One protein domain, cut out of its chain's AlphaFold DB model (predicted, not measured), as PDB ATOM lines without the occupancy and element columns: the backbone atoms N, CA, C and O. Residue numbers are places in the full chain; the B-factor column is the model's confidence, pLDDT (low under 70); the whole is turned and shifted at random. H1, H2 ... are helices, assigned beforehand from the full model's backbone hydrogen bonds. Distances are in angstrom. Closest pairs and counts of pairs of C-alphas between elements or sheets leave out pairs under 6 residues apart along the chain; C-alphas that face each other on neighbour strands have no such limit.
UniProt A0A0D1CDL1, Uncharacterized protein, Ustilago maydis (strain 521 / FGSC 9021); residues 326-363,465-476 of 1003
ATOM      1  N   GLN A 326     139.941 100.098 104.361       86.38
ATOM      2  CA  GLN A 326     140.353 101.278 103.599       86.38
ATOM      3  C   GLN A 326     139.545 102.530 103.993       86.38
ATOM      4  O   GLN A 326     140.119 103.610 104.134       86.38
ATOM      5  N   ALA A 327     138.234 102.406 104.231       88.75
ATOM      6  CA  ALA A 327     137.411 103.499 104.742       88.75
ATOM      7  C   ALA A 327     137.819 103.914 106.163       88.75
ATOM      8  O   ALA A 327     137.991 105.106 106.399       88.75
ATOM      9  N   VAL A 328     138.072 102.969 107.078       90.50
ATOM     10  CA  VAL A 328     138.620 103.248 108.422       90.50
ATOM     11  C   VAL A 328     139.928 104.040 108.332       90.50
ATOM     12  O   VAL A 328     140.086 105.034 109.038       90.50
ATOM     13  N   ALA A 329     140.848 103.663 107.437       88.56
ATOM     14  CA  ALA A 329     142.094 104.402 107.226       88.56
ATOM     15  C   ALA A 329     141.853 105.846 106.737       88.56
ATOM     16  O   ALA A 329     142.452 106.782 107.264       88.56
ATOM     17  N   MET A 330     140.930 106.049 105.792       89.44
ATOM     18  CA  MET A 330     140.581 107.390 105.304       89.44
ATOM     19  C   MET A 330     139.800 108.227 106.333       89.44
ATOM     20  O   MET A 330     139.976 109.443 106.373       89.44
ATOM     21  N   LEU A 331     138.980 107.616 107.198       89.12
ATOM     22  CA  LEU A 331     138.352 108.313 108.329       89.12
ATOM     23  C   LEU A 331     139.394 108.736 109.374       89.12
ATOM     24  O   LEU A 331     139.317 109.861 109.867       89.12
ATOM     25  N   LYS A 332     140.396 107.890 109.668       88.38
ATOM     26  CA  LYS A 332     141.538 108.267 110.522       88.38
ATOM     27  C   LYS A 332     142.303 109.453 109.942       88.38
ATOM     28  O   LYS A 332     142.602 110.386 110.680       88.38
ATOM     29  N   GLU A 333     142.579 109.456 108.637       86.88
ATOM     30  CA  GLU A 333     143.248 110.582 107.972       86.88
ATOM     31  C   GLU A 333     142.411 111.872 108.043       86.88
ATOM     32  O   GLU A 333     142.928 112.938 108.368       86.88
ATOM     33  N   LEU A 334     141.109 111.775 107.771       86.44
ATOM     34  CA  LEU A 334     140.175 112.899 107.807       86.44
ATOM     35  C   LEU A 334     140.065 113.510 109.217       86.44
ATOM     36  O   LEU A 334     140.136 114.731 109.363       86.44
ATOM     37  N   HIS A 335     139.997 112.666 110.249       84.81
ATOM     38  CA  HIS A 335     140.007 113.078 111.654       84.81
ATOM     39  C   HIS A 335     141.355 113.692 112.070       84.81
ATOM     40  O   HIS A 335     141.387 114.759 112.677       84.81
ATOM     41  N   ALA A 336     142.482 113.094 111.665       83.31
ATOM     42  CA  ALA A 336     143.827 113.627 111.913       83.31
ATOM     43  C   ALA A 336     144.109 114.967 111.199       83.31
ATOM     44  O   ALA A 336     145.049 115.675 111.557       83.31
ATOM     45  N   ARG A 337     143.290 115.337 110.203       80.62
ATOM     46  CA  ARG A 337     143.280 116.654 109.540       80.62
ATOM     47  C   ARG A 337     142.274 117.641 110.169       80.62
ATOM     48  O   ARG A 337     141.975 118.669 109.562       80.62
ATOM     49  N   GLY A 338     141.740 117.340 111.356       78.69
ATOM     50  CA  GLY A 338     140.843 118.221 112.112       78.69
ATOM     51  C   GLY A 338     139.438 118.366 111.520       78.69
ATOM     52  O   GLY A 338     138.769 119.365 111.774       78.69
ATOM     53  N   VAL A 339     138.987 117.408 110.702       84.00
ATOM     54  CA  VAL A 339     137.647 117.420 110.099       84.00
ATOM     55  C   VAL A 339     136.765 116.362 110.779       84.00
ATOM     56  O   VAL A 339     137.184 115.210 110.879       84.00
ATOM     57  N   PRO A 340     135.536 116.691 111.222       84.31
ATOM     58  CA  PRO A 340     134.639 115.700 111.812       84.31
ATOM     59  C   PRO A 340     134.081 114.735 110.740       84.31
ATOM     60  O   PRO A 340     133.514 115.197 109.739       84.31
ATOM     61  N   PRO A 341     134.193 113.400 110.920       84.75
ATOM     62  CA  PRO A 341     133.767 112.406 109.928       84.75
ATOM     63  C   PRO A 341     132.261 112.414 109.639       84.75
ATOM     64  O   PRO A 341     131.847 112.002 108.557       84.75
ATOM     65  N   GLN A 342     131.441 112.966 110.534       86.31
ATOM     66  CA  GLN A 342     130.011 113.199 110.330       86.31
ATOM     67  C   GLN A 342     129.731 114.056 109.077       86.31
ATOM     68  O   GLN A 342     128.716 113.860 108.411       86.31
ATOM     69  N   ARG A 343     130.653 114.939 108.654       85.25
ATOM     70  CA  ARG A 343     130.494 115.720 107.408       85.25
ATOM     71  C   ARG A 343     130.566 114.874 106.126       85.25
ATOM     72  O   ARG A 343     130.238 115.369 105.049       85.25
ATOM     73  N   LEU A 344     130.914 113.587 106.204       85.94
ATOM     74  CA  LEU A 344     130.772 112.647 105.083       85.94
ATOM     75  C   LEU A 344     129.295 112.368 104.725       85.94
ATOM     76  O   LEU A 344     129.011 111.978 103.589       85.94
ATOM     77  N   ILE A 345     128.347 112.660 105.627       86.38
ATOM     78  CA  ILE A 345     126.897 112.599 105.363       86.38
ATOM     79  C   ILE A 345     126.493 113.636 104.298       86.38
ATOM     80  O   ILE A 345     125.729 113.310 103.390       86.38
ATOM     81  N   GLU A 346     127.095 114.837 104.300       85.31
ATOM     82  CA  GLU A 346     126.919 115.860 103.241       85.31
ATOM     83  C   GLU A 346     127.305 115.340 101.849       85.31
ATOM     84  O   GLU A 346     126.908 115.883 100.817       85.31
ATOM     85  N   LYS A 347     128.136 114.295 101.816       86.19
ATOM     86  CA  LYS A 347     128.631 113.642 100.608       86.19
ATOM     87  C   LYS A 347     127.852 112.359 100.301       86.19
ATOM     88  O   LYS A 347     128.266 111.614  99.419       86.19
ATOM     89  N   GLY A 348     126.732 112.094 100.974       81.25
ATOM     90  CA  GLY A 348     125.848 110.962 100.689       81.25
ATOM     91  C   GLY A 348     126.411 109.597 101.092       81.25
ATOM     92  O   GLY A 348     126.139 108.610 100.412       81.25
ATOM     93  N   ILE A 349     127.219 109.541 102.153       87.00
ATOM     94  CA  ILE A 349     127.612 108.287 102.812       87.00
ATOM     95  C   ILE A 349     126.667 108.080 104.005       87.00
ATOM     96  O   ILE A 349     126.452 109.030 104.760       87.00
ATOM     97  N   PRO A 350     126.064 106.890 104.182       85.19
ATOM     98  CA  PRO A 350     125.094 106.670 105.246       85.19
ATOM     99  C   PRO A 350     125.762 106.665 106.628       85.19
ATOM    100  O   PRO A 350     126.820 106.063 106.823       85.19
ATOM    101  N   LEU A 351     125.095 107.305 107.593       85.56
ATOM    102  CA  LEU A 351     125.573 107.510 108.964       85.56
ATOM    103  C   LEU A 351     126.064 106.208 109.629       85.56
ATOM    104  O   LEU A 351     127.193 106.178 110.106       85.56
ATOM    105  N   HIS A 352     125.311 105.108 109.535       81.81
ATOM    106  CA  HIS A 352     125.685 103.819 110.142       81.81
ATOM    107  C   HIS A 352     127.015 103.231 109.631       81.81
ATOM    108  O   HIS A 352     127.694 102.501 110.351       81.81
ATOM    109  N   MET A 353     127.428 103.553 108.397       85.31
ATOM    110  CA  MET A 353     128.733 103.131 107.865       85.31
ATOM    111  C   MET A 353     129.863 104.034 108.372       85.31
ATOM    112  O   MET A 353     130.974 103.556 108.593       85.31
ATOM    113  N   ILE A 354     129.575 105.319 108.607       87.12
ATOM    114  CA  ILE A 354     130.502 106.271 109.234       87.12
ATOM    115  C   ILE A 354     130.710 105.892 110.704       87.12
ATOM    116  O   ILE A 354     131.852 105.809 111.138       87.12
ATOM    117  N   GLU A 355     129.638 105.599 111.444       86.31
ATOM    118  CA  GLU A 355     129.667 105.136 112.840       86.31
ATOM    119  C   GLU A 355     130.500 103.859 112.994       86.31
ATOM    120  O   GLU A 355     131.471 103.847 113.750       86.31
ATOM    121  N   ALA A 356     130.205 102.819 112.204       84.50
ATOM    122  CA  ALA A 356     130.962 101.567 112.225       84.50
ATOM    123  C   ALA A 356     132.464 101.773 111.943       84.50
ATOM    124  O   ALA A 356     133.302 101.130 112.577       84.50
ATOM    125  N   CYS A 357     132.816 102.686 111.029       86.06
ATOM    126  CA  CYS A 357     134.211 103.025 110.755       86.06
ATOM    127  C   CYS A 357     134.837 103.968 111.799       86.06
ATOM    128  O   CYS A 357     136.047 103.903 111.982       86.06
ATOM    129  N   CYS A 358     134.071 104.809 112.505       87.06
ATOM    130  CA  CYS A 358     134.572 105.622 113.623       87.06
ATOM    131  C   CYS A 358     134.939 104.745 114.825       87.06
ATOM    132  O   CYS A 358     136.012 104.918 115.400       87.06
ATOM    133  N   VAL A 359     134.096 103.758 115.147       85.62
ATOM    134  CA  VAL A 359     134.345 102.787 116.225       85.62
ATOM    135  C   VAL A 359     135.616 101.978 115.941       85.62
ATOM    136  O   VAL A 359     136.520 101.950 116.772       85.62
ATOM    137  N   GLU A 360     135.761 101.409 114.739       83.62
ATOM    138  CA  GLU A 360     137.003 100.722 114.326       83.62
ATOM    139  C   GLU A 360     138.199 101.672 114.146       83.62
ATOM    140  O   GLU A 360     139.360 101.247 114.172       83.62
ATOM    141  N   ALA A 361     137.949 102.975 113.994       83.25
ATOM    142  CA  ALA A 361     139.001 103.974 113.983       83.25
ATOM    143  C   ALA A 361     139.515 104.349 115.384       83.25
ATOM    144  O   ALA A 361     140.595 104.935 115.471       83.25
ATOM    145  N   GLY A 362     138.785 104.017 116.454       78.94
ATOM    146  CA  GLY A 362     139.039 104.554 117.794       78.94
ATOM    147  C   GLY A 362     138.658 106.036 117.932       78.94
ATOM    148  O   GLY A 362     139.143 106.710 118.835       78.94
ATOM    149  N   ILE A 363     137.820 106.558 117.029       80.50
ATOM    150  CA  ILE A 363     137.318 107.934 117.075       80.50
ATOM    151  C   ILE A 363     136.093 107.946 117.990       80.50
ATOM    152  O   ILE A 363     135.013 107.499 117.599       80.50
ATOM    153  N   GLU A 465     139.853 123.727 101.556       70.88
ATOM    154  CA  GLU A 465     140.697 122.525 101.625       70.88
ATOM    155  C   GLU A 465     139.997 121.408 102.407       70.88
ATOM    156  O   GLU A 465     139.990 120.259 101.962       70.88
ATOM    157  N   ALA A 466     139.337 121.744 103.522       73.81
ATOM    158  CA  ALA A 466     138.506 120.806 104.275       73.81
ATOM    159  C   ALA A 466     137.366 120.243 103.404       73.81
ATOM    160  O   ALA A 466     137.145 119.032 103.368       73.81
ATOM    161  N   GLU A 467     136.684 121.093 102.628       76.50
ATOM    162  CA  GLU A 467     135.660 120.655 101.672       76.50
ATOM    163  C   GLU A 467     136.217 119.836 100.501       76.50
ATOM    164  O   GLU A 467     135.531 118.923 100.025       76.50
ATOM    165  N   ALA A 468     137.437 120.121 100.037       80.38
ATOM    166  CA  ALA A 468     138.107 119.323  99.011       80.38
ATOM    167  C   ALA A 468     138.424 117.912  99.528       80.38
ATOM    168  O   ALA A 468     138.062 116.933  98.876       80.38
ATOM    169  N   LEU A 469     138.996 117.804 100.732       81.00
ATOM    170  CA  LEU A 469     139.286 116.535 101.407       81.00
ATOM    171  C   LEU A 469     138.009 115.732 101.679       81.00
ATOM    172  O   LEU A 469     137.942 114.559 101.316       81.00
ATOM    173  N   LEU A 470     136.960 116.367 102.216       86.25
ATOM    174  CA  LEU A 470     135.639 115.748 102.388       86.25
ATOM    175  C   LEU A 470     135.068 115.232 101.065       86.25
ATOM    176  O   LEU A 470     134.439 114.178 101.033       86.25
ATOM    177  N   SER A 471     135.266 115.960  99.966       87.81
ATOM    178  CA  SER A 471     134.765 115.546  98.653       87.81
ATOM    179  C   SER A 471     135.581 114.387  98.071       87.81
ATOM    180  O   SER A 471     134.979 113.436  97.584       87.81
ATOM    181  N   GLN A 472     136.912 114.408  98.194       87.94
ATOM    182  CA  GLN A 472     137.814 113.340  97.744       87.94
ATOM    183  C   GLN A 472     137.618 112.043  98.543       87.94
ATOM    184  O   GLN A 472     137.385 110.985  97.961       87.94
ATOM    185  N   ILE A 473     137.678 112.121  99.875       87.06
ATOM    186  CA  ILE A 473     137.477 110.973 100.768       87.06
ATOM    187  C   ILE A 473     136.029 110.481 100.663       87.06
ATOM    188  O   ILE A 473     135.792 109.277 100.586       87.06
ATOM    189  N   GLY A 474     135.065 111.395 100.529       88.00
ATOM    190  CA  GLY A 474     133.672 111.054 100.264       88.00
ATOM    191  C   GLY A 474     133.470 110.297  98.944       88.00
ATOM    192  O   GLY A 474     132.768 109.291  98.908       88.00
ATOM    193  N   GLU A 475     134.077 110.760  97.847       86.69
ATOM    194  CA  GLU A 475     134.040 110.074  96.545       86.69
ATOM    195  C   GLU A 475     134.715 108.702  96.594       86.69
ATOM    196  O   GLU A 475     134.158 107.740  96.063       86.69
ATOM    197  N   SER A 476     135.849 108.594  97.293       86.62
ATOM    198  CA  SER A 476     136.542 107.326  97.527       86.62
ATOM    199  C   SER A 476     135.653 106.332  98.283       86.62
ATOM    200  O   SER A 476     135.340 105.266  97.755       86.62
TER     201      SER A 476
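Overview. This is residues 326 to 363 and 465 to 476 of the 1003 residues of an uncharacterized protein of Ustilago maydis (strain 521 / FGSC 9021) (UniProt A0A0D1CDL1). Two pairs of antiparallel helices are laid across each other in a small, rounded body: H4, the longest helix, runs beside H1 as one pair, and H2 and H3 form a helical hairpin as the other, with H4 crossing H2 and H1 crossing H3. The tight link from H1 to H2 joins the two pairs, H3 and H4 are apart, and H4 touches H1 with residues 469 to 473 alone, with 4 pairs of C-alphas within 8 A. The printed part has 50 residues with four named helices, in the order H1, H2, H3, H4 along the chain, and no named strand; the class is all helix. The whole is compact, with a radius of gyration of the C-alphas of 9.5 A, and its C-alphas span 25 by 21 by 17 A along their three main axes.

Along the chain. Start with the longest helix, H4, residues 465 to 476: find C-alpha 465 at (140.697, 122.525, 101.625), and from there the helix runs 16.3 A to C-alpha 476 at (136.542, 107.326, 97.527). Go next to the first printed residue, Gln 326, whose C-alpha is at (140.353, 101.278, 103.599); here H1 begins, residues 326 to 336, 15.3 A from first to last C-alpha. After four residues, 337 to 340, you reach H2, residues 341 to 347, which measures 10.7 A from first to last C-alpha. After three more, 348 to 350, comes H3, residues 351 to 361, whose first and last C-alphas are 14.8 A apart.

Arrangement. Look first from H4 to H2: they touch, about perpendicular at 74 degrees, with 7 pairs of C-alphas within 8 A. The closest C-alphas are those of Lys 347 and Gly 474, 5.7 A apart, and H4 touches H2 with residues 470 to 475 alone. H4 also touches H1, with residues 469 to 473 alone, at a shallow tilt of 9 degrees, opposite ways; the closest C-alphas, of Met 330 and Ile 473, are 6.6 A apart. From H1 turn to H3: they touch, about perpendicular at 78 degrees, with 10 pairs of C-alphas within 8 A, and the closest C-alphas, of Val 328 and Cys 357, are 5.0 A apart. H3 and H2 form a helical hairpin: they touch at a shallow tilt of 33 degrees, only just short of steep, opposite ways, and the closest C-alphas, of Ile 345 and Leu 351, are 6.4 A apart. H1 and H2 only just touch, and only at the corner by their link, with 3 pairs of C-alphas within 8 A; the closest, of Leu 331 and Pro 341, are 6.4 A apart. Their lines stand at a steep tilt of 67 degrees, only just short of about perpendicular, and they run opposite ways. H3 and H4 are apart. In H1, H3 and H4 every O i to N i+4 pair is within hydrogen-bond range; in H2 this holds for 0 of 3, while 4 of its 4 O i to N i+3 pairs are within range.

Size, cuts and confidence. The two C-alphas farthest apart are those of Glu 360 and Glu 465, at 25.5 A, while the first and last printed C-alphas, of Gln 326 and Ser 476, are 9.4 A apart. Look for the cut after Ile 363: residues 364 to 464 are not printed, and C-alphas 363 and 465 are 21.5 A apart across it. The links H1 to H2 and H2 to H3 are tight; the link from H3 to H4 runs across the cut. In the B-factor column you find a mean pLDDT of the printed part of 84.6, and no printed residue is under 70.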